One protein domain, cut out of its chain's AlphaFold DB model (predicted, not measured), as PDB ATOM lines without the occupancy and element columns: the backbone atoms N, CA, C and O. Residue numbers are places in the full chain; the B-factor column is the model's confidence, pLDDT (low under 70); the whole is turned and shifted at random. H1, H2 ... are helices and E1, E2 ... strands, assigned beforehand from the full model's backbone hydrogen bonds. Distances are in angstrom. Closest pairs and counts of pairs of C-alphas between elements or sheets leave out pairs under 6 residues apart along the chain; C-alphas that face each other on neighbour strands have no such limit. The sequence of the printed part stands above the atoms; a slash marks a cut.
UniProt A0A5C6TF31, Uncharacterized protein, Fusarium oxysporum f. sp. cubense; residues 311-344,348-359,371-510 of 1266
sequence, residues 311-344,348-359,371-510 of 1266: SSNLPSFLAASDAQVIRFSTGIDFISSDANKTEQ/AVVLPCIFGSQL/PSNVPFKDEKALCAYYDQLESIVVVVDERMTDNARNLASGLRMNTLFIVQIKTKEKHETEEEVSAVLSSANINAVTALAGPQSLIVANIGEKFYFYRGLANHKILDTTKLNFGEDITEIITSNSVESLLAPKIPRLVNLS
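This is residues 311 to 344, 348 to 359 and 371 to 510 of the 1266 residues of an uncharacterized protein of Fusarium oxysporum f. sp. cubense (UniProt A0A5C6TF31). A strongly twisted four-stranded sheet forms the core, with H3 and H4 over one face and H5 over the opposite face; the hairpin E1 E2 is near its edge strand E3, while H1 and the small strand pair E4 E8 lie toward one end of the long axis and H3 toward the other. The printed part has 186 residues with six named helices and eight named strands, in the order E1 E2 H1 E3 H2 E4 E5 H3 H4 E6 E7 H5 H6 E8. The large sheet is mixed, in the order E3 E5 E6 E7; the class is mixed, helices and strands, with under half of the residues in named elements. The whole is compact, with a radius of gyration of the C-alphas of 16.2 A and spans of 49 by 37 by 36 A.

E1, residues 324 to 328, begins at C-alpha 324 (64.150, 51.370, 73.993), and E2 is 332 to 335. H1, 379 to 388, measures 14.6 A; E3, 391 to 397, 20.3 A. H2 is 402 to 405, E4 411 to 413 and E5 416 to 420. H3, 430 to 439, measures 14.4 A and H4 is 443 to 448. E6, 454 to 459, measures 16.4 A; E7, 462 to 468, 17.8 A. H5 is 487 to 492, H6 495 to 498, and E8, 506 to 508, ends at C-alpha 508 (77.347, 33.193, 66.294).

E3 and E5 are parallel at 21 degrees, with N 418 and O 394 2.8 A apart. E5 and E6 are parallel at 23 degrees, with N 417 and O 454 at 2.8 A; E5, H3, H4 and E6 make a strand-helix-strand unit, parallel neighbour strands joined through helices, with a right-handed crossover. The hairpin E6 and E7 is antiparallel at 151 degrees, with N 464 and O 457 at 2.8 A. H4 is over E5 at a height over the sheet of 9.2 A, H3 on the same face at 9.7 A. H5 stands up from the opposite face; its closest C-alphas to E7 are Thr 487 and Phe 463, 4.7 A. H6 only grazes the sheet. H2 and H4 touch, Arg 405 and Ala 447 having their closest C-alphas, 5.3 A. E4 runs on into E5 at 89 degrees and is antiparallel to E8, with N 412 and O 507 at 2.7 A. The closest C-alphas of H1 and E8 are Asp 387 and Leu 506, 7.0 A. In the hairpin E1 and E2, antiparallel, N 327 and O 333 are 2.8 A apart. H1, H3, H4 and H5 have every O i to N i+4 pair within hydrogen-bond range; H2 and H6 are too short for one.

The C-alphas farthest apart, Lys 377 and Thr 429, are 49.3 A apart. Residues 345 to 347 and 360 to 370 are not printed, with C-alpha gaps of 12.1 A and 13.8 A. The link E7 to H5, 18 residues, is long. Of the printed part, 19 residues have pLDDT under 70, among them 336 to 344.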
ATOM      1  N   SER A 311      55.517  48.801  65.684       72.69
ATOM      2  CA  SER A 311      55.384  49.462  66.984       72.69
ATOM      3  C   SER A 311      53.932  49.733  67.393       72.69
ATOM      4  O   SER A 311      53.674  49.891  68.583       72.69
ATOM      5  N   SER A 312      52.972  49.739  66.458       70.12
ATOM      6  CA  SER A 312      51.558  50.011  66.771       70.12
ATOM      7  C   SER A 312      50.843  48.844  67.456       70.12
ATOM      8  O   SER A 312      49.796  49.046  68.063       70.12
ATOM      9  N   ASN A 313      51.376  47.625  67.329       73.75
ATOM     10  CA  ASN A 313      50.716  46.382  67.741       73.75
ATOM     11  C   ASN A 313      51.496  45.651  68.845       73.75
ATOM     12  O   ASN A 313      51.510  44.422  68.882       73.75
ATOM     13  N   LEU A 314      52.185  46.378  69.725       81.62
ATOM     14  CA  LEU A 314      52.908  45.750  70.829       81.62
ATOM     15  C   LEU A 314      51.934  45.180  71.878       81.62
ATOM     16  O   LEU A 314      50.968  45.854  72.241       81.62
ATOM     17  N   PRO A 315      52.183  43.961  72.393       82.94
ATOM     18  CA  PRO A 315      51.471  43.433  73.548       82.94
ATOM     19  C   PRO A 315      51.469  44.392  74.739       82.94
ATOM     20  O   PRO A 315      52.505  44.947  75.094       82.94
ATOM     21  N   SER A 316      50.324  44.525  75.408       76.69
ATOM     22  CA  SER A 316      50.126  45.472  76.515       76.69
ATOM     23  C   SER A 316      51.066  45.260  77.709       76.69
ATOM     24  O   SER A 316      51.390  46.224  78.396       76.69
ATOM     25  N   PHE A 317      51.529  44.028  77.949       81.25
ATOM     26  CA  PHE A 317      52.472  43.720  79.033       81.25
ATOM     27  C   PHE A 317      53.910  44.200  78.748       81.25
ATOM     28  O   PHE A 317      54.730  44.279  79.662       81.25
ATOM     29  N   LEU A 318      54.231  44.550  77.497       80.44
ATOM     30  CA  LEU A 318      55.509  45.147  77.121       80.44
ATOM     31  C   LEU A 318      55.405  46.673  77.260       80.44
ATOM     32  O   LEU A 318      55.062  47.381  76.314       80.44
ATOM     33  N   ALA A 319      55.675  47.191  78.460       62.56
ATOM     34  CA  ALA A 319      55.608  48.624  78.743       62.56
ATOM     35  C   ALA A 319      56.651  49.418  77.924       62.56
ATOM     36  O   ALA A 319      57.849  49.384  78.206       62.56
ATOM     37  N   ALA A 320      56.189  50.172  76.919       61.72
ATOM     38  CA  ALA A 320      57.049  50.969  76.036       61.72
ATOM     39  C   ALA A 320      57.743  52.157  76.739       61.72
ATOM     40  O   ALA A 320      58.739  52.679  76.233       61.72
ATOM     41  N   SER A 321      57.255  52.584  77.910       64.56
ATOM     42  CA  SER A 321      57.835  53.701  78.672       64.56
ATOM     43  C   SER A 321      59.261  53.404  79.147       64.56
ATOM     44  O   SER A 321      60.129  54.273  79.053       64.56
ATOM     45  N   ASP A 322      59.542  52.155  79.530       71.25
ATOM     46  CA  ASP A 322      60.767  51.773  80.251       71.25
ATOM     47  C   ASP A 322      61.797  51.058  79.358       71.25
ATOM     48  O   ASP A 322      62.898  50.729  79.802       71.25
ATOM     49  N   ALA A 323      61.462  50.826  78.085       82.81
ATOM     50  CA  ALA A 323      62.317  50.146  77.115       82.81
ATOM     51  C   ALA A 323      62.636  51.032  75.900       82.81
ATOM     52  O   ALA A 323      61.862  51.913  75.516       82.81
ATOM     53  N   GLN A 324      63.803  50.817  75.295       88.38
ATOM     54  CA  GLN A 324      64.150  51.370  73.993       88.38
ATOM     55  C   GLN A 324      63.414  50.568  72.918       88.38
ATOM     56  O   GLN A 324      63.693  49.386  72.725       88.38
ATOM     57  N   VAL A 325      62.479  51.193  72.204       87.81
ATOM     58  CA  VAL A 325      61.806  50.537  71.077       87.81
ATOM     59  C   VAL A 325      62.664  50.715  69.826       87.81
ATOM     60  O   VAL A 325      63.030  51.836  69.466       87.81
ATOM     61  N   ILE A 326      63.012  49.602  69.187       90.00
ATOM     62  CA  ILE A 326      63.786  49.534  67.948       90.00
ATOM     63  C   ILE A 326      62.876  48.903  66.901       90.00
ATOM     64  O   ILE A 326      62.546  47.719  66.968       90.00
ATOM     65  N   ARG A 327      62.428  49.694  65.934       89.00
ATOM     66  CA  ARG A 327      61.620  49.184  64.832       89.00
ATOM     67  C   ARG A 327      62.544  48.634  63.752       89.00
ATOM     68  O   ARG A 327      63.502  49.302  63.375       89.00
ATOM     69  N   PHE A 328      62.249  47.440  63.249       90.38
ATOM     70  CA  PHE A 328      62.983  46.860  62.128       90.38
ATOM     71  C   PHE A 328      62.040  46.268  61.086       90.38
ATOM     72  O   PHE A 328      61.131  45.511  61.402       90.38
ATOM     73  N   SER A 329      62.247  46.626  59.827       86.94
ATOM     74  CA  SER A 329      61.465  46.113  58.699       86.94
ATOM     75  C   SER A 329      62.400  45.990  57.501       86.94
ATOM     76  O   SER A 329      63.218  45.072  57.471       86.94
ATOM     77  N   THR A 330      62.414  46.954  56.584       86.94
ATOM     78  CA  THR A 330      63.466  47.058  55.555       86.94
ATOM     79  C   THR A 330      64.706  47.834  56.013       86.94
ATOM     80  O   THR A 330      65.644  47.995  55.244       86.94
ATOM     81  N   GLY A 331      64.732  48.319  57.250       87.81
ATOM     82  CA  GLY A 331      65.823  49.078  57.864       87.81
ATOM     83  C   GLY A 331      65.626  49.146  59.378       87.81
ATOM     84  O   GLY A 331      64.667  48.555  59.882       87.81
ATOM     85  N   ILE A 332      66.514  49.842  60.094       89.56
ATOM     86  CA  ILE A 332      66.479  49.969  61.562       89.56
ATOM     87  C   ILE A 332      66.139  51.408  61.961       89.56
ATOM     88  O   ILE A 332      66.727  52.357  61.445       89.56
ATOM     89  N   ASP A 333      65.228  51.561  62.919       87.56
ATOM     90  CA  ASP A 333      64.821  52.855  63.468       87.56
ATOM     91  C   ASP A 333      64.736  52.811  65.001       87.56
ATOM     92  O   ASP A 333      64.035  51.971  65.570       87.56
ATOM     93  N   PHE A 334      65.437  53.723  65.679       87.62
ATOM     94  CA  PHE A 334      65.389  53.861  67.140       87.62
ATOM     95  C   PHE A 334      64.337  54.903  67.518       87.62
ATOM     96  O   PHE A 334      64.505  56.101  67.292       87.62
ATOM     97  N   ILE A 335      63.232  54.456  68.112       83.69
ATOM     98  CA  ILE A 335      62.111  55.339  68.444       83.69
ATOM     99  C   ILE A 335      62.435  56.108  69.735       83.69
ATOM    100  O   ILE A 335      62.685  55.505  70.781       83.69
ATOM    101  N   SER A 336      62.422  57.442  69.661       69.94
ATOM    102  CA  SER A 336      62.542  58.327  70.830       69.94
ATOM    103  C   SER A 336      61.241  58.358  71.641       69.94
ATOM    104  O   SER A 336      60.151  58.270  71.076       69.94
ATOM    105  N   SER A 337      61.348  58.530  72.961       58.69
ATOM    106  CA  SER A 337      60.212  58.631  73.894       58.69
ATOM    107  C   SER A 337      59.264  59.804  73.611       58.69
ATOM    108  O   SER A 337      58.097  59.718  73.979       58.69
ATOM    109  N   ASP A 338      59.730  60.847  72.915       49.66
ATOM    110  CA  ASP A 338      58.939  62.048  72.589       49.66
ATOM    111  C   ASP A 338      58.307  62.010  71.182       49.66
ATOM    112  O   ASP A 338      57.604  62.936  70.768       49.66
ATOM    113  N   ALA A 339      58.540  60.941  70.412       50.94
ATOM    114  CA  ALA A 339      58.004  60.807  69.064       50.94
ATOM    115  C   ALA A 339      56.555  60.291  69.098       50.94
ATOM    116  O   ALA A 339      56.300  59.088  69.114       50.94
ATOM    117  N   ASN A 340      55.584  61.207  69.043       47.53
ATOM    118  CA  ASN A 340      54.189  60.887  68.722       47.53
ATOM    119  C   ASN A 340      54.105  60.223  67.336       47.53
ATOM    120  O   ASN A 340      54.006  60.945  66.344       47.53
ATOM    121  N   LYS A 341      54.141  58.887  67.223       49.66
ATOM    122  CA  LYS A 341      53.947  58.224  65.919       49.66
ATOM    123  C   LYS A 341      53.164  56.911  65.962       49.66
ATOM    124  O   LYS A 341      53.687  55.833  66.213       49.66
ATOM    125  N   THR A 342      51.918  57.048  65.523       43.91
ATOM    126  CA  THR A 342      51.000  56.085  64.897       43.91
ATOM    127  C   THR A 342      51.407  55.718  63.451       43.91
ATOM    128  O   THR A 342      50.549  55.473  62.606       43.91
ATOM    129  N   GLU A 343      52.700  55.700  63.105       53.78
ATOM    130  CA  GLU A 343      53.122  55.307  61.749       53.78
ATOM    131  C   GLU A 343      53.107  53.781  61.606       53.78
ATOM    132  O   GLU A 343      54.018  53.082  62.052       53.78
ATOM    133  N   GLN A 344      52.040  53.280  60.985       56.12
ATOM    134  CA  GLN A 344      51.871  51.879  60.622       56.12
ATOM    135  C   GLN A 344      52.898  51.502  59.541       56.12
ATOM    136  O   GLN A 344      52.984  52.165  58.506       56.12
ATOM    137  N   ALA A 348      55.933  45.362  52.575       73.94
ATOM    138  CA  ALA A 348      55.524  44.008  52.221       73.94
ATOM    139  C   ALA A 348      56.520  42.921  52.681       73.94
ATOM    140  O   ALA A 348      56.157  41.747  52.698       73.94
ATOM    141  N   VAL A 349      57.754  43.287  53.068       79.44
ATOM    142  CA  VAL A 349      58.829  42.345  53.446       79.44
ATOM    143  C   VAL A 349      59.621  42.855  54.648       79.44
ATOM    144  O   VAL A 349      59.884  44.046  54.762       79.44
ATOM    145  N   VAL A 350      60.072  41.932  55.501       87.00
ATOM    146  CA  VAL A 350      60.992  42.201  56.619       87.00
ATOM    147  C   VAL A 350      62.385  41.642  56.300       87.00
ATOM    148  O   VAL A 350      62.504  40.472  55.936       87.00
ATOM    149  N   LEU A 351      63.436  42.457  56.452       88.62
ATOM    150  CA  LEU A 351      64.848  42.083  56.283       88.62
ATOM    151  C   LEU A 351      65.504  41.750  57.640       88.62
ATOM    152  O   LEU A 351      65.197  42.399  58.643       88.62
ATOM    153  N   PRO A 352      66.453  40.795  57.703       89.94
ATOM    154  CA  PRO A 352      67.125  40.392  58.943       89.94
ATOM    155  C   PRO A 352      68.244  41.373  59.338       89.94
ATOM    156  O   PRO A 352      69.412  41.010  59.433       89.94
ATOM    157  N   CYS A 353      67.901  42.646  59.536       90.44
ATOM    158  CA  CYS A 353      68.875  43.726  59.707       90.44
ATOM    159  C   CYS A 353      69.245  44.042  61.165       90.44
ATOM    160  O   CYS A 353      70.155  44.832  61.379       90.44
ATOM    161  N   ILE A 354      68.604  43.422  62.164       91.88
ATOM    162  CA  ILE A 354      68.701  43.840  63.578       91.88
ATOM    163  C   ILE A 354      70.121  43.882  64.154       91.88
ATOM    164  O   ILE A 354      70.353  44.617  65.101       91.88
ATOM    165  N   PHE A 355      71.070  43.118  63.608       91.62
ATOM    166  CA  PHE A 355      72.444  43.071  64.117       91.62
ATOM    167  C   PHE A 355      73.349  44.166  63.547       91.62
ATOM    168  O   PHE A 355      74.486  44.296  63.976       91.62
ATOM    169  N   GLY A 356      72.879  44.960  62.582       86.81
ATOM    170  CA  GLY A 356      73.726  45.956  61.930       86.81
ATOM    171  C   GLY A 356      74.650  45.379  60.849       86.81
ATOM    172  O   GLY A 356      75.362  46.141  60.200       86.81
ATOM    173  N   SER A 357      74.647  44.055  60.643       87.75
ATOM    174  CA  SER A 357      75.485  43.385  59.646       87.75
ATOM    175  C   SER A 357      75.131  43.845  58.227       87.75
ATOM    176  O   SER A 357      73.956  43.957  57.870       87.75
ATOM    177  N   GLN A 358      76.150  44.046  57.387       89.25
ATOM    178  CA  GLN A 358      75.937  44.331  55.970       89.25
ATOM    179  C   GLN A 358      75.310  43.115  55.279       89.25
ATOM    180  O   GLN A 358      75.900  42.036  55.212       89.25
ATOM    181  N   LEU A 359      74.125  43.314  54.712       87.00
ATOM    182  CA  LEU A 359      73.438  42.318  53.907       87.00
ATOM    183  C   LEU A 359      73.913  42.424  52.457       87.00
ATOM    184  O   LEU A 359      74.079  43.517  51.915       87.00
ATOM    185  N   PRO A 371      68.456  54.015  57.680       84.75
ATOM    186  CA  PRO A 371      68.237  54.028  59.116       84.75
ATOM    187  C   PRO A 371      67.944  55.429  59.647       84.75
ATOM    188  O   PRO A 371      68.555  56.412  59.216       84.75
ATOM    189  N   SER A 372      67.065  55.507  60.641       79.94
ATOM    190  CA  SER A 372      66.742  56.744  61.354       79.94
ATOM    191  C   SER A 372      67.048  56.620  62.842       79.94
ATOM    192  O   SER A 372      66.868  55.571  63.455       79.94
ATOM    193  N   ASN A 373      67.558  57.709  63.424       80.69
ATOM    194  CA  ASN A 373      67.904  57.814  64.847       80.69
ATOM    195  C   ASN A 373      68.903  56.757  65.365       80.69
ATOM    196  O   ASN A 373      68.994  56.554  66.569       80.69
ATOM    197  N   VAL A 374      69.659  56.082  64.493       81.12
ATOM    198  CA  VAL A 374      70.644  55.067  64.892       81.12
ATOM    199  C   VAL A 374      71.900  55.753  65.454       81.12
ATOM    200  O   VAL A 374      72.595  56.430  64.694       81.12
ATOM    201  N   PRO A 375      72.243  55.574  66.746       80.00
ATOM    202  CA  PRO A 375      73.388  56.253  67.360       80.00
ATOM    203  C   PRO A 375      74.724  55.519  67.135       80.00
ATOM    204  O   PRO A 375      75.772  55.970  67.593       80.00
ATOM    205  N   PHE A 376      74.714  54.374  66.444       86.38
ATOM    206  CA  PHE A 376      75.868  53.484  66.314       86.38
ATOM    207  C   PHE A 376      76.570  53.628  64.963       86.38
ATOM    208  O   PHE A 376      75.936  53.691  63.910       86.38
ATOM    209  N   LYS A 377      77.908  53.647  64.993       81.06
ATOM    210  CA  LYS A 377      78.734  53.773  63.784       81.06
ATOM    211  C   LYS A 377      78.890  52.443  63.038       81.06
ATOM    212  O   LYS A 377      78.930  52.471  61.812       81.06
ATOM    213  N   ASP A 378      78.938  51.304  63.724       84.94
ATOM    214  CA  ASP A 378      79.165  49.986  63.120       84.94
ATOM    215  C   ASP A 378      78.447  48.840  63.865       84.94
ATOM    216  O   ASP A 378      77.857  49.034  64.932       84.94
ATOM    217  N   GLU A 379      78.487  47.644  63.266       89.12
ATOM    218  CA  GLU A 379      77.920  46.396  63.801       89.12
ATOM    219  C   GLU A 379      78.470  46.069  65.197       89.12
ATOM    220  O   GLU A 379      77.712  45.704  66.095       89.12
ATOM    221  N   LYS A 380      79.777  46.269  65.423       88.56
ATOM    222  CA  LYS A 380      80.421  45.973  66.710       88.56
ATOM    223  C   LYS A 380      79.849  46.834  67.834       88.56
ATOM    224  O   LYS A 380      79.568  46.309  68.909       88.56
ATOM    225  N   ALA A 381      79.660  48.130  67.594       89.00
ATOM    226  CA  ALA A 381      79.093  49.053  68.570       89.00
ATOM    227  C   ALA A 381      77.632  48.710  68.908       89.00
ATOM    228  O   ALA A 381      77.252  48.744  70.079       89.00
ATOM    229  N   LEU A 382      76.830  48.331  67.907       90.69
ATOM    230  CA  LEU A 382      75.439  47.919  68.117       90.69
ATOM    231  C   LEU A 382      75.340  46.605  68.910       90.69
ATOM    232  O   LEU A 382      74.576  46.519  69.871       90.69
ATOM    233  N   CYS A 383      76.137  45.595  68.553       90.00
ATOM    234  CA  CYS A 383      76.188  44.331  69.286       90.00
ATOM    235  C   CYS A 383      76.656  44.530  70.736       90.00
ATOM    236  O   CYS A 383      76.038  43.990  71.653       90.00
ATOM    237  N   ALA A 384      77.674  45.368  70.959       88.19
ATOM    238  CA  ALA A 384      78.147  45.700  72.303       88.19
ATOM    239  C   ALA A 384      77.065  46.380  73.158       88.19
ATOM    240  O   ALA A 384      76.997  46.140  74.362       88.19
ATOM    241  N   TYR A 385      76.196  47.195  72.551       89.62
ATOM    242  CA  TYR A 385      75.029  47.754  73.233       89.62
ATOM    243  C   TYR A 385      74.018  46.664  73.623       89.62
ATOM    244  O   TYR A 385      73.572  46.630  74.768       89.62
ATOM    245  N   TYR A 386      73.694  45.729  72.723       90.81
ATOM    246  CA  TYR A 386      72.776  44.626  73.039       90.81
ATOM    247  C   TYR A 386      73.267  43.723  74.177       90.81
ATOM    248  O   TYR A 386      72.458  43.278  75.002       90.81
ATOM    249  N   ASP A 387      74.577  43.496  74.266       86.44
ATOM    250  CA  ASP A 387      75.181  42.720  75.353       86.44
ATOM    251  C   ASP A 387      75.070  43.415  76.724       86.44
ATOM    252  O   ASP A 387      75.022  42.735  77.749       86.44
ATOM    253  N   GLN A 388      74.970  44.750  76.764       85.25
ATOM    254  CA  GLN A 388      74.880  45.533  78.007       85.25
ATOM    255  C   GLN A 388      73.462  45.661  78.578       85.25
ATOM    256  O   GLN A 388      73.305  46.041  79.738       85.25
ATOM    257  N   LEU A 389      72.421  45.364  77.793       86.44
ATOM    258  CA  LEU A 389      71.032  45.483  78.252       86.44
ATOM    259  C   LEU A 389      70.724  44.481  79.388       86.44
ATOM    260  O   LEU A 389      71.479  43.545  79.634       86.44
ATOM    261  N   GLU A 390      69.601  44.619  80.080       82.81
ATOM    262  CA  GLU A 390      69.075  43.663  81.073       82.81
ATOM    263  C   GLU A 390      68.035  42.711  80.455       82.81
ATOM    264  O   GLU A 390      68.013  41.520  80.779       82.81
ATOM    265  N   SER A 391      67.250  43.186  79.485       85.75
ATOM    266  CA  SER A 391      66.382  42.347  78.652       85.75
ATOM    267  C   SER A 391      66.191  42.906  77.253       85.75
ATOM    268  O   SER A 391      66.287  44.110  77.004       85.75
ATOM    269  N   ILE A 392      65.896  41.991  76.336       90.62
ATOM    270  CA  ILE A 392      65.528  42.295  74.963       90.62
ATOM    271  C   ILE A 392      64.272  41.486  74.635       90.62
ATOM    272  O   ILE A 392      64.196  40.335  75.032       90.62
ATOM    273  N   VAL A 393      63.291  42.017  73.915       92.19
ATOM    274  CA  VAL A 393      62.189  41.210  73.353       92.19
ATOM    275  C   VAL A 393      62.143  41.428  71.858       92.19
ATOM    276  O   VAL A 393      62.286  42.562  71.411       92.19
ATOM    277  N   VAL A 394      61.921  40.362  71.093       94.00
ATOM    278  CA  VAL A 394      61.742  40.450  69.644       94.00
ATOM    279  C   VAL A 394      60.294  40.117  69.297       94.00
ATOM    280  O   VAL A 394      59.832  39.002  69.527       94.00
ATOM    281  N   VAL A 395      59.571  41.084  68.738       92.44
ATOM    282  CA  VAL A 395      58.192  40.935  68.258       92.44
ATOM    283  C   VAL A 395      58.206  40.970  66.734       92.44
ATOM    284  O   VAL A 395      58.615  41.957  66.127       92.44
ATOM    285  N   VAL A 396      57.791  39.877  66.106       91.50
ATOM    286  CA  VAL A 396      57.852  39.699  64.650       91.50
ATOM    287  C   VAL A 396      56.515  39.240  64.112       91.50
ATOM    288  O   VAL A 396      55.779  38.531  64.787       91.50
ATOM    289  N   ASP A 397      56.223  39.612  62.876       87.31
ATOM    290  CA  ASP A 397      55.088  39.090  62.121       87.31
ATOM    291  C   ASP A 397      55.548  38.121  61.014       87.31
ATOM    292  O   ASP A 397      56.734  37.827  60.847       87.31
ATOM    293  N   GLU A 398      54.588  37.614  60.245       83.69
ATOM    294  CA  GLU A 398      54.786  36.580  59.225       83.69
ATOM    295  C   GLU A 398      55.348  37.104  57.881       83.69
ATOM    296  O   GLU A 398      55.431  36.342  56.915       83.69
ATOM    297  N   ARG A 399      55.735  38.390  57.778       85.56
ATOM    298  CA  ARG A 399      56.162  39.027  56.510       85.56
ATOM    299  C   ARG A 399      57.610  38.736  56.096       85.56
ATOM    300  O   ARG A 399      58.021  39.143  55.008       85.56
ATOM    301  N   MET A 400      58.419  38.059  56.916       84.69
ATOM    302  CA  MET A 400      59.772  37.673  56.489       84.69
ATOM    303  C   MET A 400      59.705  36.530  55.465       84.69
ATOM    304  O   MET A 400      59.308  35.405  55.774       84.69
ATOM    305  N   THR A 401      60.116  36.814  54.230       76.31
ATOM    306  CA  THR A 401      60.155  35.826  53.142       76.31
ATOM    307  C   THR A 401      61.363  34.896  53.272       76.31
ATOM    308  O   THR A 401      62.349  35.234  53.928       76.31
ATOM    309  N   ASP A 402      61.332  33.738  52.604       68.94
ATOM    310  CA  ASP A 402      62.473  32.810  52.583       68.94
ATOM    311  C   ASP A 402      63.734  33.460  51.990       68.94
ATOM    312  O   ASP A 402      64.842  33.288  52.500       68.94
ATOM    313  N   ASN A 403      63.558  34.285  50.952       70.00
ATOM    314  CA  ASN A 403      64.646  35.054  50.348       70.00
ATOM    315  C   ASN A 403      65.270  36.040  51.338       70.00
ATOM    316  O   ASN A 403      66.484  36.208  51.322       70.00
ATOM    317  N   ALA A 404      64.466  36.673  52.200       76.38
ATOM    318  CA  ALA A 404      64.971  37.559  53.245       76.38
ATOM    319  C   ALA A 404      65.695  36.780  54.350       76.38
ATOM    320  O   ALA A 404      66.777  37.185  54.763       76.38
ATOM    321  N   ARG A 405      65.145  35.637  54.785       81.31
ATOM    322  CA  ARG A 405      65.754  34.762  55.802       81.31
ATOM    323  C   ARG A 405      67.185  34.370  55.434       81.31
ATOM    324  O   ARG A 405      68.067  34.421  56.284       81.31
ATOM    325  N   ASN A 406      67.420  34.018  54.172       71.75
ATOM    326  CA  ASN A 406      68.734  33.570  53.701       71.75
ATOM    327  C   ASN A 406      69.797  34.683  53.655       71.75
ATOM    328  O   ASN A 406      70.964  34.393  53.418       71.75
ATOM    329  N   LEU A 407      69.411  35.947  53.867       78.69
ATOM    330  CA  LEU A 407      70.348  37.070  53.974       78.69
ATOM    331  C   LEU A 407      70.916  37.221  55.386       78.69
ATOM    332  O   LEU A 407      71.854  37.993  55.569       78.69
ATOM    333  N   ALA A 408      70.345  36.533  56.380       82.56
ATOM    334  CA  ALA A 408      70.777  36.641  57.766       82.56
ATOM    335  C   ALA A 408      72.237  36.190  57.924       82.56
ATOM    336  O   ALA A 408      72.643  35.156  57.391       82.56
ATOM    337  N   SER A 409      73.019  36.954  58.690       82.88
ATOM    338  CA  SER A 409      74.383  36.575  59.071       82.88
ATOM    339  C   SER A 409      74.372  35.367  60.021       82.88
ATOM    340  O   SER A 409      73.311  34.861  60.380       82.88
ATOM    341  N   GLY A 410      75.537  34.878  60.453       82.19
ATOM    342  CA  GLY A 410      75.625  33.812  61.464       82.19
ATOM    343  C   GLY A 410      75.169  34.232  62.869       82.19
ATOM    344  O   GLY A 410      74.997  33.370  63.730       82.19
ATOM    345  N   LEU A 411      74.959  35.531  63.113       88.69
ATOM    346  CA  LEU A 411      74.565  36.064  64.415       88.69
ATOM    347  C   LEU A 411      73.111  35.725  64.754       88.69
ATOM    348  O   LEU A 411      72.211  35.789  63.918       88.69
ATOM    349  N   ARG A 412      72.886  35.361  66.011       91.06
ATOM    350  CA  ARG A 412      71.594  35.018  66.597       91.06
ATOM    351  C   ARG A 412      71.480  35.630  67.985       91.06
ATOM    352  O   ARG A 412      72.484  35.895  68.644       91.06
ATOM    353  N   MET A 413      70.245  35.826  68.434       92.12
ATOM    354  CA  MET A 413      69.935  36.404  69.735       92.12
ATOM    355  C   MET A 413      69.118  35.430  70.583       92.12
ATOM    356  O   MET A 413      68.035  35.017  70.173       92.12
ATOM    357  N   ASN A 414      69.619  35.078  71.763       92.06
ATOM    358  CA  ASN A 414      68.916  34.304  72.782       92.06
ATOM    359  C   ASN A 414      67.988  35.219  73.579       92.06
ATOM    360  O   ASN A 414      68.446  35.970  74.445       92.06
ATOM    361  N   THR A 415      66.693  35.179  73.273       93.00
ATOM    362  CA  THR A 415      65.698  35.972  73.998       93.00
ATOM    363  C   THR A 415      64.257  35.473  73.810       93.00
ATOM    364  O   THR A 415      64.035  34.415  73.224       93.00
ATOM    365  N   LEU A 416      63.264  36.211  74.318       93.38
ATOM    366  CA  LEU A 416      61.847  35.989  74.057       93.38
ATOM    367  C   LEU A 416      61.476  36.501  72.658       93.38
ATOM    368  O   LEU A 416      61.545  37.701  72.382       93.38
ATOM    369  N   PHE A 417      61.039  35.578  71.804       94.38
ATOM    370  CA  PHE A 417      60.466  35.843  70.490       94.38
ATOM    371  C   PHE A 417      58.948  35.690  70.541       94.38
ATOM    372  O   PHE A 417      58.436  34.634  70.919       94.38
ATOM    373  N   ILE A 418      58.236  36.729  70.112       93.75
ATOM    374  CA  ILE A 418      56.780  36.746  69.989       93.75
ATOM    375  C   ILE A 418      56.429  36.825  68.505       93.75
ATOM    376  O   ILE A 418      56.660  37.850  67.865       93.75
ATOM    377  N   VAL A 419      55.866  35.744  67.966       92.19
ATOM    378  CA  VAL A 419      55.414  35.663  66.571       92.19
ATOM    379  C   VAL A 419      53.941  36.042  66.496       92.19
ATOM    380  O   VAL A 419      53.088  35.320  67.006       92.19
ATOM    381  N   GLN A 420      53.632  37.173  65.874       90.19
ATOM    382  CA  GLN A 420      52.275  37.673  65.691       90.19
ATOM    383  C   GLN A 420      51.647  37.065  64.441       90.19
ATOM    384  O   GLN A 420      52.061  37.370  63.320       90.19
ATOM    385  N   ILE A 421      50.623  36.237  64.637       87.25
ATOM    386  CA  ILE A 421      49.922  35.544  63.554       87.25
ATOM    387  C   ILE A 421      48.607  36.270  63.277       87.25
ATOM    388  O   ILE A 421      47.785  36.475  64.176       87.25
ATOM    389  N   LYS A 422      48.385  36.668  62.019       80.62
ATOM    390  CA  LYS A 422      47.153  37.374  61.628       80.62
ATOM    391  C   LYS A 422      46.068  36.375  61.232       80.62
ATOM    392  O   LYS A 422      46.054  35.891  60.105       80.62
ATOM    393  N   THR A 423      45.094  36.139  62.110       72.12
ATOM    394  CA  THR A 423      43.916  35.310  61.799       72.12
ATOM    395  C   THR A 423      42.642  36.156  61.683       72.12
ATOM    396  O   THR A 423      42.475  37.167  62.365       72.12
ATOM    397  N   LYS A 424      41.736  35.775  60.768       58.81
ATOM    398  CA  LYS A 424      40.413  36.420  60.600       58.81
ATOM    399  C   LYS A 424      39.321  35.772  61.460       58.81
ATOM    400  O   LYS A 424      38.251  36.354  61.616       58.81
ATOM    401  N   GLU A 425      39.581  34.581  61.990       68.00
ATOM    402  CA  GLU A 425      38.633  33.741  62.722       68.00
ATOM    403  C   GLU A 425      39.085  33.587  64.180       68.00
ATOM    404  O   GLU A 425      40.282  33.607  64.474       68.00
ATOM    405  N   LYS A 426      38.127  33.461  65.108       64.75
ATOM    406  CA  LYS A 426      38.429  33.057  66.486       64.75
ATOM    407  C   LYS A 426      38.602  31.544  66.506       64.75
ATOM    408  O   LYS A 426      37.714  30.840  66.041       64.75
ATOM    409  N   HIS A 427      39.719  31.079  67.053       72.69
ATOM    410  CA  HIS A 427      39.995  29.658  67.243       72.69
ATOM    411  C   HIS A 427      39.575  29.267  68.660       72.69
ATOM    412  O   HIS A 427      40.035  29.878  69.627       72.69
ATOM    413  N   GLU A 428      38.656  28.310  68.776       60.72
ATOM    414  CA  GLU A 428      38.079  27.897  70.066       60.72
ATOM    415  C   GLU A 428      38.594  26.524  70.515       60.72
ATOM    416  O   GLU A 428      38.545  26.222  71.708       60.72
ATOM    417  N   THR A 429      39.130  25.713  69.595       71.69
ATOM    418  CA  THR A 429      39.659  24.373  69.899       71.69
ATOM    419  C   THR A 429      41.186  24.299  69.804       71.69
ATOM    420  O   THR A 429      41.826  25.003  69.023       71.69
ATOM    421  N   GLU A 430      41.786  23.405  70.591       71.19
ATOM    422  CA  GLU A 430      43.236  23.146  70.604       71.19
ATOM    423  C   GLU A 430      43.752  22.623  69.246       71.19
ATOM    424  O   GLU A 430      44.868  22.934  68.823       71.19
ATOM    425  N   GLU A 431      42.908  21.890  68.511       69.12
ATOM    426  CA  GLU A 431      43.195  21.381  67.165       69.12
ATOM    427  C   GLU A 431      43.259  22.509  66.123       69.12
ATOM    428  O   GLU A 431      44.168  22.528  65.289       69.12
ATOM    429  N   GLU A 432      42.340  23.480  66.192       75.50
ATOM    430  CA  GLU A 432      42.354  24.674  65.337       75.50
ATOM    431  C   GLU A 432      43.600  25.525  65.592       75.50
ATOM    432  O   GLU A 432      44.286  25.918  64.645       75.50
ATOM    433  N   VAL A 433      43.933  25.760  66.866       76.25
ATOM    434  CA  VAL A 433      45.142  26.497  67.263       76.25
ATOM    435  C   VAL A 433      46.389  25.776  66.753       76.25
ATOM    436  O   VAL A 433      47.226  26.385  66.088       76.25
ATOM    437  N   SER A 434      46.491  24.465  66.968       73.38
ATOM    438  CA  SER A 434      47.624  23.661  66.497       73.38
ATOM    439  C   SER A 434      47.780  23.689  64.973       73.38
ATOM    440  O   SER A 434      48.908  23.733  64.469       73.38
ATOM    441  N   ALA A 435      46.676  23.682  64.221       73.88
ATOM    442  CA  ALA A 435      46.698  23.765  62.762       73.88
ATOM    443  C   ALA A 435      47.231  25.122  62.274       73.88
ATOM    444  O   ALA A 435      48.090  25.154  61.391       73.88
ATOM    445  N   VAL A 436      46.778  26.219  62.888       79.38
ATOM    446  CA  VAL A 436      47.242  27.585  62.594       79.38
ATOM    447  C   VAL A 436      48.715  27.757  62.951       79.38
ATOM    448  O   VAL A 436      49.504  28.229  62.138       79.38
ATOM    449  N   LEU A 437      49.123  27.318  64.142       78.50
ATOM    450  CA  LEU A 437      50.519  27.398  64.567       78.50
ATOM    451  C   LEU A 437      51.440  26.574  63.669       78.50
ATOM    452  O   LEU A 437      52.596  26.934  63.455       78.50
ATOM    453  N   SER A 438      50.948  25.458  63.135       73.06
ATOM    454  CA  SER A 438      51.756  24.629  62.250       73.06
ATOM    455  C   SER A 438      51.990  25.272  60.879       73.06
ATOM    456  O   SER A 438      53.061  25.067  60.300       73.06
ATOM    457  N   SER A 439      51.016  26.043  60.378       72.06
ATOM    458  CA  SER A 439      51.075  26.729  59.081       72.06
ATOM    459  C   SER A 439      51.713  28.123  59.132       72.06
ATOM    460  O   SER A 439      52.036  28.663  58.069       72.06
ATOM    461  N   ALA A 440      51.923  28.673  60.331       77.25
ATOM    462  CA  ALA A 440      52.524  29.984  60.546       77.25
ATOM    463  C   ALA A 440      53.956  30.082  59.995       77.25
ATOM    464  O   ALA A 440      54.764  29.159  60.153       77.25
ATOM    465  N   ASN A 441      54.279  31.218  59.373       78.94
ATOM    466  CA  ASN A 441      55.622  31.490  58.852       78.94
ATOM    467  C   ASN A 441      56.565  31.917  59.991       78.94
ATOM    468  O   ASN A 441      56.402  32.986  60.577       78.94
ATOM    469  N   ILE A 442      57.588  31.102  60.266       82.75
ATOM    470  CA  ILE A 442      58.568  31.341  61.338       82.75
ATOM    471  C   ILE A 442      59.946  31.786  60.831       82.75
ATOM    472  O   ILE A 442      60.924  31.731  61.576       82.75
ATOM    473  N   ASN A 443      60.053  32.260  59.589       82.75
ATOM    474  CA  ASN A 443      61.329  32.654  58.984       82.75
ATOM    475  C   ASN A 443      62.121  33.676  59.812       82.75
ATOM    476  O   ASN A 443      63.338  33.544  59.926       82.75
ATOM    477  N   ALA A 444      61.446  34.636  60.450       87.19
ATOM    478  CA  ALA A 444      62.090  35.601  61.341       87.19
ATOM    479  C   ALA A 444      62.713  34.941  62.578       87.19
ATOM    480  O   ALA A 444      63.812  35.308  62.988       87.19
ATOM    481  N   VAL A 445      62.057  33.925  63.138       88.12
ATOM    482  CA  VAL A 445      62.601  33.144  64.254       88.12
ATOM    483  C   VAL A 445      63.820  32.354  63.788       88.12
ATOM    484  O   VAL A 445      64.860  32.405  64.432       88.12
ATOM    485  N   THR A 446      63.733  31.669  62.650       83.44
ATOM    486  CA  THR A 446      64.849  30.884  62.098       83.44
ATOM    487  C   THR A 446      66.068  31.760  61.753       83.44
ATOM    488  O   THR A 446      67.211  31.359  61.978       83.44
ATOM    489  N   ALA A 447      65.836  32.977  61.251       84.88
ATOM    490  CA  ALA A 447      66.889  33.931  60.910       84.88
ATOM    491  C   ALA A 447      67.556  34.584  62.130       84.88
ATOM    492  O   ALA A 447      68.743  34.892  62.066       84.88
ATOM    493  N   LEU A 448      66.809  34.843  63.209       91.75
ATOM    494  CA  LEU A 448      67.246  35.767  64.266       91.75
ATOM    495  C   LEU A 448      67.385  35.118  65.649       91.75
ATOM    496  O   LEU A 448      68.180  35.594  66.461       91.75
ATOM    497  N   ALA A 449      66.641  34.050  65.945       90.94
ATOM    498  CA  ALA A 449      66.607  33.446  67.275       90.94
ATOM    499  C   ALA A 449      67.791  32.506  67.524       90.94
ATOM    500  O   ALA A 449      68.128  31.663  66.692       90.94
ATOM    501  N   GLY A 450      68.405  32.640  68.696       90.31
ATOM    502  CA  GLY A 450      69.444  31.738  69.176       90.31
ATOM    503  C   GLY A 450      68.888  30.425  69.738       90.31
ATOM    504  O   GLY A 450      67.675  30.277  69.921       90.31
ATOM    505  N   PRO A 451      69.773  29.451  70.012       88.38
ATOM    506  CA  PRO A 451      69.380  28.118  70.467       88.38
ATOM    507  C   PRO A 451      68.654  28.118  71.818       88.38
ATOM    508  O   PRO A 451      67.858  27.219  72.070       88.38
ATOM    509  N   GLN A 452      68.892  29.115  72.675       90.88
ATOM    510  CA  GLN A 452      68.294  29.234  74.010       90.88
ATOM    511  C   GLN A 452      67.148  30.253  74.082       90.88
ATOM    512  O   GLN A 452      66.772  30.688  75.169       90.88
ATOM    513  N   SER A 453      66.586  30.646  72.939       91.69
ATOM    514  CA  SER A 453      65.419  31.527  72.894       91.69
ATOM    515  C   SER A 453      64.133  30.829  73.342       91.69
ATOM    516  O   SER A 453      63.924  29.645  73.069       91.69
ATOM    517  N   LEU A 454      63.226  31.597  73.951       93.06
ATOM    518  CA  LEU A 454      61.831  31.204  74.163       93.06
ATOM    519  C   LEU A 454      60.998  31.720  72.993       93.06
ATOM    520  O   LEU A 454      61.044  32.911  72.696       93.06
ATOM    521  N   ILE A 455      60.229  30.857  72.333       92.88
ATOM    522  CA  ILE A 455      59.415  31.240  71.175       92.88
ATOM    523  C   ILE A 455      57.946  31.005  71.499       92.88
ATOM    524  O   ILE A 455      57.521  29.893  71.829       92.88
ATOM    525  N   VAL A 456      57.171  32.073  71.366       93.19
ATOM    526  CA  VAL A 456      55.751  32.127  71.696       93.19
ATOM    527  C   VAL A 456      54.995  32.697  70.505       93.19
ATOM    528  O   VAL A 456      55.445  33.646  69.865       93.19
ATOM    529  N   ALA A 457      53.836  32.127  70.204       91.00
ATOM    530  CA  ALA A 457      52.945  32.647  69.183       91.00
ATOM    531  C   ALA A 457      51.845  33.494  69.825       91.00
ATOM    532  O   ALA A 457      51.201  33.067  70.782       91.00
ATOM    533  N   ASN A 458      51.624  34.689  69.293       90.75
ATOM    534  CA  ASN A 458      50.542  35.574  69.687       90.75
ATOM    535  C   ASN A 458      49.420  35.498  68.642       90.75
ATOM    536  O   ASN A 458      49.632  35.829  67.472       90.75
ATOM    537  N   ILE A 459      48.240  35.048  69.074       87.25
ATOM    538  CA  ILE A 459      47.023  34.974  68.257       87.25
ATOM    539  C   ILE A 459      45.938  35.770  68.985       87.25
ATOM    540  O   ILE A 459      45.411  35.344  70.016       87.25
ATOM    541  N   GLY A 460      45.612  36.950  68.460       81.69
ATOM    542  CA  GLY A 460      44.722  37.885  69.147       81.69
ATOM    543  C   GLY A 460      45.317  38.338  70.486       81.69
ATOM    544  O   GLY A 460      46.397  38.917  70.524       81.69
ATOM    545  N   GLU A 461      44.616  38.077  71.590       82.12
ATOM    546  CA  GLU A 461      45.054  38.463  72.944       82.12
ATOM    547  C   GLU A 461      45.781  37.336  73.699       82.12
ATOM    548  O   GLU A 461      46.206  37.534  74.835       82.12
ATOM    549  N   LYS A 462      45.932  36.155  73.085       89.12
ATOM    550  CA  LYS A 462      46.494  34.965  73.733       89.12
ATOM    551  C   LYS A 462      47.904  34.639  73.259       89.12
ATOM    552  O   LYS A 462      48.269  34.906  72.112       89.12
ATOM    553  N   PHE A 463      48.667  34.017  74.152       91.06
ATOM    554  CA  PHE A 463      50.027  33.543  73.934       91.06
ATOM    555  C   PHE A 463      50.083  32.025  74.038       91.06
ATOM    556  O   PHE A 463      49.711  31.455  75.060       91.06
ATOM    557  N   TYR A 464      50.598  31.387  72.995       90.75
ATOM    558  CA  TYR A 464      50.702  29.940  72.896       90.75
ATOM    559  C   TYR A 464      52.161  29.505  72.812       90.75
ATOM    560  O   TYR A 464      52.956  30.100  72.074       90.75
ATOM    561  N   PHE A 465      52.519  28.456  73.549       90.69
ATOM    562  CA  PHE A 465      53.864  27.898  73.519       90.69
ATOM    563  C   PHE A 465      54.168  27.303  72.141       90.69
ATOM    564  O   PHE A 465      53.445  26.437  71.643       90.69
ATOM    565  N   TYR A 466      55.258  27.757  71.515       86.12
ATOM    566  CA  TYR A 466      55.688  27.241  70.217       86.12
ATOM    567  C   TYR A 466      56.862  26.270  70.366       86.12
ATOM    568  O   TYR A 466      56.770  25.121  69.924       86.12
ATOM    569  N   ARG A 467      57.971  26.736  70.962       87.38
ATOM    570  CA  ARG A 467      59.158  25.940  71.333       87.38
ATOM    571  C   ARG A 467      60.136  26.776  72.169       87.38
ATOM    572  O   ARG A 467      59.992  27.992  72.262       87.38
ATOM    573  N   GLY A 468      61.207  26.145  72.641       87.75
ATOM    574  CA  GLY A 468      62.375  26.837  73.187       87.75
ATOM    575  C   GLY A 468      62.559  26.598  74.676       87.75
ATOM    576  O   GLY A 468      62.025  25.633  75.219       87.75
ATOM    577  N   LEU A 469      63.335  27.473  75.313       89.69
ATOM    578  CA  LEU A 469      63.687  27.363  76.725       89.69
ATOM    579  C   LEU A 469      63.275  28.587  77.516       89.69
ATOM    580  O   LEU A 469      63.432  29.715  77.063       89.69
ATOM    581  N   ALA A 470      62.830  28.337  78.740       89.38
ATOM    582  CA  ALA A 470      62.562  29.359  79.732       89.38
ATOM    583  C   ALA A 470      63.267  29.019  81.050       89.38
ATOM    584  O   ALA A 470      63.867  27.954  81.226       89.38
ATOM    585  N   ASN A 471      63.199  29.938  82.003       89.56
ATOM    586  CA  ASN A 471      63.565  29.671  83.379       89.56
ATOM    587  C   ASN A 471      62.595  28.638  83.973       89.56
ATOM    588  O   ASN A 471      61.455  28.975  84.289       89.56
ATOM    589  N   HIS A 472      63.073  27.406  84.175       87.06
ATOM    590  CA  HIS A 472      62.262  26.272  84.643       87.06
ATOM    591  C   HIS A 472      61.534  26.528  85.975       87.06
ATOM    592  O   HIS A 472      60.553  25.858  86.278       87.06
ATOM    593  N   LYS A 473      62.001  27.490  86.786       87.19
ATOM    594  CA  LYS A 473      61.343  27.872  88.046       87.19
ATOM    595  C   LYS A 473      60.062  28.683  87.839       87.19
ATOM    596  O   LYS A 473      59.269  28.778  88.767       87.19
ATOM    597  N   ILE A 474      59.899  29.292  86.666       88.19
ATOM    598  CA  ILE A 474      58.754  30.138  86.305       88.19
ATOM    599  C   ILE A 474      57.907  29.454  85.235       88.19
ATOM    600  O   ILE A 474      56.695  29.348  85.389       88.19
ATOM    601  N   LEU A 475      58.551  28.979  84.168       89.19
ATOM    602  CA  LEU A 475      57.912  28.282  83.061       89.19
ATOM    603  C   LEU A 475      58.728  27.031  82.731       89.19
ATOM    604  O   LEU A 475      59.826  27.111  82.181       89.19
ATOM    605  N   ASP A 476      58.187  25.869  83.081       89.31
ATOM    606  CA  ASP A 476      58.810  24.586  82.777       89.31
ATOM    607  C   ASP A 476      58.425  24.136  81.363       89.31
ATOM    608  O   ASP A 476      57.401  23.489  81.149       89.31
ATOM    609  N   THR A 477      59.266  24.477  80.387       86.38
ATOM    610  CA  THR A 477      59.020  24.164  78.974       86.38
ATOM    611  C   THR A 477      59.102  22.677  78.648       86.38
ATOM    612  O   THR A 477      58.667  22.288  77.568       86.38
ATOM    613  N   THR A 478      59.638  21.833  79.537       82.81
ATOM    614  CA  THR A 478      59.729  20.381  79.292       82.81
ATOM    615  C   THR A 478      58.382  19.677  79.465       82.81
ATOM    616  O   THR A 478      58.184  18.587  78.936       82.81
ATOM    617  N   LYS A 479      57.440  20.328  80.158       84.56
ATOM    618  CA  LYS A 479      56.084  19.828  80.425       84.56
ATOM    619  C   LYS A 479      55.016  20.414  79.505       84.56
ATOM    620  O   LYS A 479      53.872  19.981  79.584       84.56
ATOM    621  N   LEU A 480      55.380  21.389  78.673       82.31
ATOM    622  CA  LEU A 480      54.438  22.089  77.808       82.31
ATOM    623  C   LEU A 480      54.289  21.388  76.468       82.31
ATOM    624  O   LEU A 480      55.271  21.066  75.792       82.31
ATOM    625  N   ASN A 481      53.044  21.240  76.042       80.44
ATOM    626  CA  ASN A 481      52.729  20.799  74.698       80.44
ATOM    627  C   ASN A 481      52.776  21.970  73.715       80.44
ATOM    628  O   ASN A 481      52.577  23.140  74.047       80.44
ATOM    629  N   PHE A 482      53.034  21.647  72.452       80.38
ATOM    630  CA  PHE A 482      52.920  22.627  71.380       80.38
ATOM    631  C   PHE A 482      51.492  23.172  71.295       80.38
ATOM    632  O   PHE A 482      50.550  22.394  71.194       80.38
ATOM    633  N   GLY A 483      51.354  24.498  71.264       80.50
ATOM    634  CA  GLY A 483      50.055  25.163  71.199       80.50
ATOM    635  C   GLY A 483      49.343  25.306  72.541       80.50
ATOM    636  O   GLY A 483      48.203  25.759  72.558       80.50
ATOM    637  N   GLU A 484      50.008  24.981  73.650       85.81
ATOM    638  CA  GLU A 484      49.471  25.189  74.994       85.81
ATOM    639  C   GLU A 484      49.384  26.687  75.336       85.81
ATOM    640  O   GLU A 484      50.295  27.460  75.023       85.81
ATOM    641  N   ASP A 485      48.271  27.112  75.943       90.25
ATOM    642  CA  ASP A 485      48.020  28.508  76.326       90.25
ATOM    643  C   ASP A 485      48.859  28.878  77.560       90.25
ATOM    644  O   ASP A 485      48.667  28.338  78.647       90.25
ATOM    645  N   ILE A 486      49.785  29.822  77.390       92.06
ATOM    646  CA  ILE A 486      50.700  30.310  78.433       92.06
ATOM    647  C   ILE A 486      50.484  31.797  78.747       92.06
ATOM    648  O   ILE A 486      51.350  32.451  79.335       92.06
ATOM    649  N   THR A 487      49.331  32.348  78.354       90.88
ATOM    650  CA  THR A 487      48.999  33.777  78.468       90.88
ATOM    651  C   THR A 487      49.188  34.313  79.884       90.88
ATOM    652  O   THR A 487      49.832  35.344  80.068       90.88
ATOM    653  N   GLU A 488      48.671  33.611  80.893       89.31
ATOM    654  CA  GLU A 488      48.734  34.049  82.292       89.31
ATOM    655  C   GLU A 488      50.181  34.130  82.801       89.31
ATOM    656  O   GLU A 488      50.572  35.125  83.412       89.31
ATOM    657  N   ILE A 489      51.012  33.133  82.481       88.62
ATOM    658  CA  ILE A 489      52.410  33.079  82.923       88.62
ATOM    659  C   ILE A 489      53.239  34.169  82.237       88.62
ATOM    660  O   ILE A 489      54.029  34.840  82.901       88.62
ATOM    661  N   ILE A 490      53.046  34.379  80.931       88.75
ATOM    662  CA  ILE A 490      53.778  35.398  80.163       88.75
ATOM    663  C   ILE A 490      53.406  36.815  80.614       88.75
ATOM    664  O   ILE A 490      54.282  37.666  80.732       88.75
ATOM    665  N   THR A 491      52.125  37.074  80.886       86.75
ATOM    666  CA  THR A 491      51.650  38.417  81.264       86.75
ATOM    667  C   THR A 491      51.916  38.771  82.727       86.75
ATOM    668  O   THR A 491      52.034  39.953  83.046       86.75
ATOM    669  N   SER A 492      52.054  37.774  83.607       84.94
ATOM    670  CA  SER A 492      52.260  37.984  85.049       84.94
ATOM    671  C   SER A 492      53.731  38.081  85.472       84.94
ATOM    672  O   SER A 492      54.011  38.406  86.624       84.94
ATOM    673  N   ASN A 493      54.679  37.790  84.575       85.50
ATOM    674  CA  ASN A 493      56.113  37.746  84.875       85.50
ATOM    675  C   ASN A 493      56.901  38.732  84.005       85.50
ATOM    676  O   ASN A 493      56.499  39.071  82.895       85.50
ATOM    677  N   SER A 494      58.061  39.185  84.492       81.12
ATOM    678  CA  SER A 494      58.949  40.031  83.687       81.12
ATOM    679  C   SER A 494      59.733  39.193  82.674       81.12
ATOM    680  O   SER A 494      60.051  38.028  82.927       81.12
ATOM    681  N   VAL A 495      60.109  39.794  81.547       81.44
ATOM    682  CA  VAL A 495      60.880  39.119  80.487       81.44
ATOM    683  C   VAL A 495      62.199  38.558  81.022       81.44
ATOM    684  O   VAL A 495      62.563  37.433  80.690       81.44
ATOM    685  N   GLU A 496      62.897  39.300  81.888       81.50
ATOM    686  CA  GLU A 496      64.157  38.855  82.504       81.50
ATOM    687  C   GLU A 496      63.965  37.568  83.300       81.50
ATOM    688  O   GLU A 496      64.820  36.689  83.288       81.50
ATOM    689  N   SER A 497      62.841  37.474  84.009       84.94
ATOM    690  CA  SER A 497      62.545  36.341  84.872       84.94
ATOM    691  C   SER A 497      62.215  35.083  84.063       84.94
ATOM    692  O   SER A 497      62.593  33.982  84.471       84.94
ATOM    693  N   LEU A 498      61.579  35.254  82.895       86.69
ATOM    694  CA  LEU A 498      61.199  34.181  81.974       86.69
ATOM    695  C   LEU A 498      62.404  33.537  81.279       86.69
ATOM    696  O   LEU A 498      62.335  32.362  80.931       86.69
ATOM    697  N   LEU A 499      63.495  34.274  81.063       85.94
ATOM    698  CA  LEU A 499      64.686  33.753  80.392       85.94
ATOM    699  C   LEU A 499      65.609  33.026  81.370       85.94
ATOM    700  O   LEU A 499      65.743  33.393  82.538       85.94
ATOM    701  N   ALA A 500      66.273  31.975  80.890       79.75
ATOM    702  CA  ALA A 500      67.208  31.232  81.719       79.75
ATOM    703  C   ALA A 500      68.438  32.100  82.086       79.75
ATOM    704  O   ALA A 500      69.020  32.764  81.221       79.75
ATOM    705  N   PRO A 501      68.849  32.123  83.367       69.94
ATOM    706  CA  PRO A 501      69.913  33.004  83.836       69.94
ATOM    707  C   PRO A 501      71.296  32.551  83.338       69.94
ATOM    708  O   PRO A 501      71.554  31.357  83.226       69.94
ATOM    709  N   LYS A 502      72.222  33.507  83.148       72.56
ATOM    710  CA  LYS A 502      73.647  33.287  82.789       72.56
ATOM    711  C   LYS A 502      73.915  32.741  81.375       72.56
ATOM    712  O   LYS A 502      74.975  32.163  81.139       72.56
ATOM    713  N   ILE A 503      72.999  32.948  80.433       80.06
ATOM    714  CA  ILE A 503      73.177  32.572  79.023       80.06
ATOM    715  C   ILE A 503      73.658  33.793  78.216       80.06
ATOM    716  O   ILE A 503      73.117  34.884  78.417       80.06
ATOM    717  N   PRO A 504      74.653  33.651  77.315       84.62
ATOM    718  CA  PRO A 504      75.060  34.737  76.426       84.62
ATOM    719  C   PRO A 504      73.902  35.142  75.511       84.62
ATOM    720  O   PRO A 504      73.220  34.286  74.944       84.62
ATOM    721  N   ARG A 505      73.665  36.448  75.363       85.38
ATOM    722  CA  ARG A 505      72.556  36.939  74.537       85.38
ATOM    723  C   ARG A 505      72.844  36.847  73.056       85.38
ATOM    724  O   ARG A 505      71.972  36.418  72.314       85.38
ATOM    725  N   LEU A 506      74.033  37.251  72.628       89.31
ATOM    726  CA  LEU A 506      74.459  37.133  71.242       89.31
ATOM    727  C   LEU A 506      75.270  35.854  71.052       89.31
ATOM    728  O   LEU A 506      76.140  35.523  71.856       89.31
ATOM    729  N   VAL A 507      74.959  35.127  69.984       88.50
ATOM    730  CA  VAL A 507      75.604  33.861  69.626       88.50
ATOM    731  C   VAL A 507      75.873  33.863  68.130       88.50
ATOM    732  O   VAL A 507      75.010  34.258  67.352       88.50
ATOM    733  N   ASN A 508      77.047  33.406  67.706       85.62
ATOM    734  CA  ASN A 508      77.347  33.193  66.294       85.62
ATOM    735  C   ASN A 508      77.302  31.696  65.991       85.62
ATOM    736  O   ASN A 508      78.066  30.920  66.560       85.62
ATOM    737  N   LEU A 509      76.433  31.275  65.072       79.38
ATOM    738  CA  LEU A 509      76.293  29.865  64.687       79.38
ATOM    739  C   LEU A 509      77.579  29.256  64.108       79.38
ATOM    740  O   LEU A 509      77.738  28.040  64.149       79.38
ATOM    741  N   SER A 510      78.497  30.090  63.613       73.50
ATOM    742  CA  SER A 510      79.795  29.655  63.077       73.50
ATOM    743  C   SER A 510      80.794  29.251  64.170       73.50
ATOM    744  O   SER A 510      81.784  28.582  63.877       73.50
TER     745      SER A 510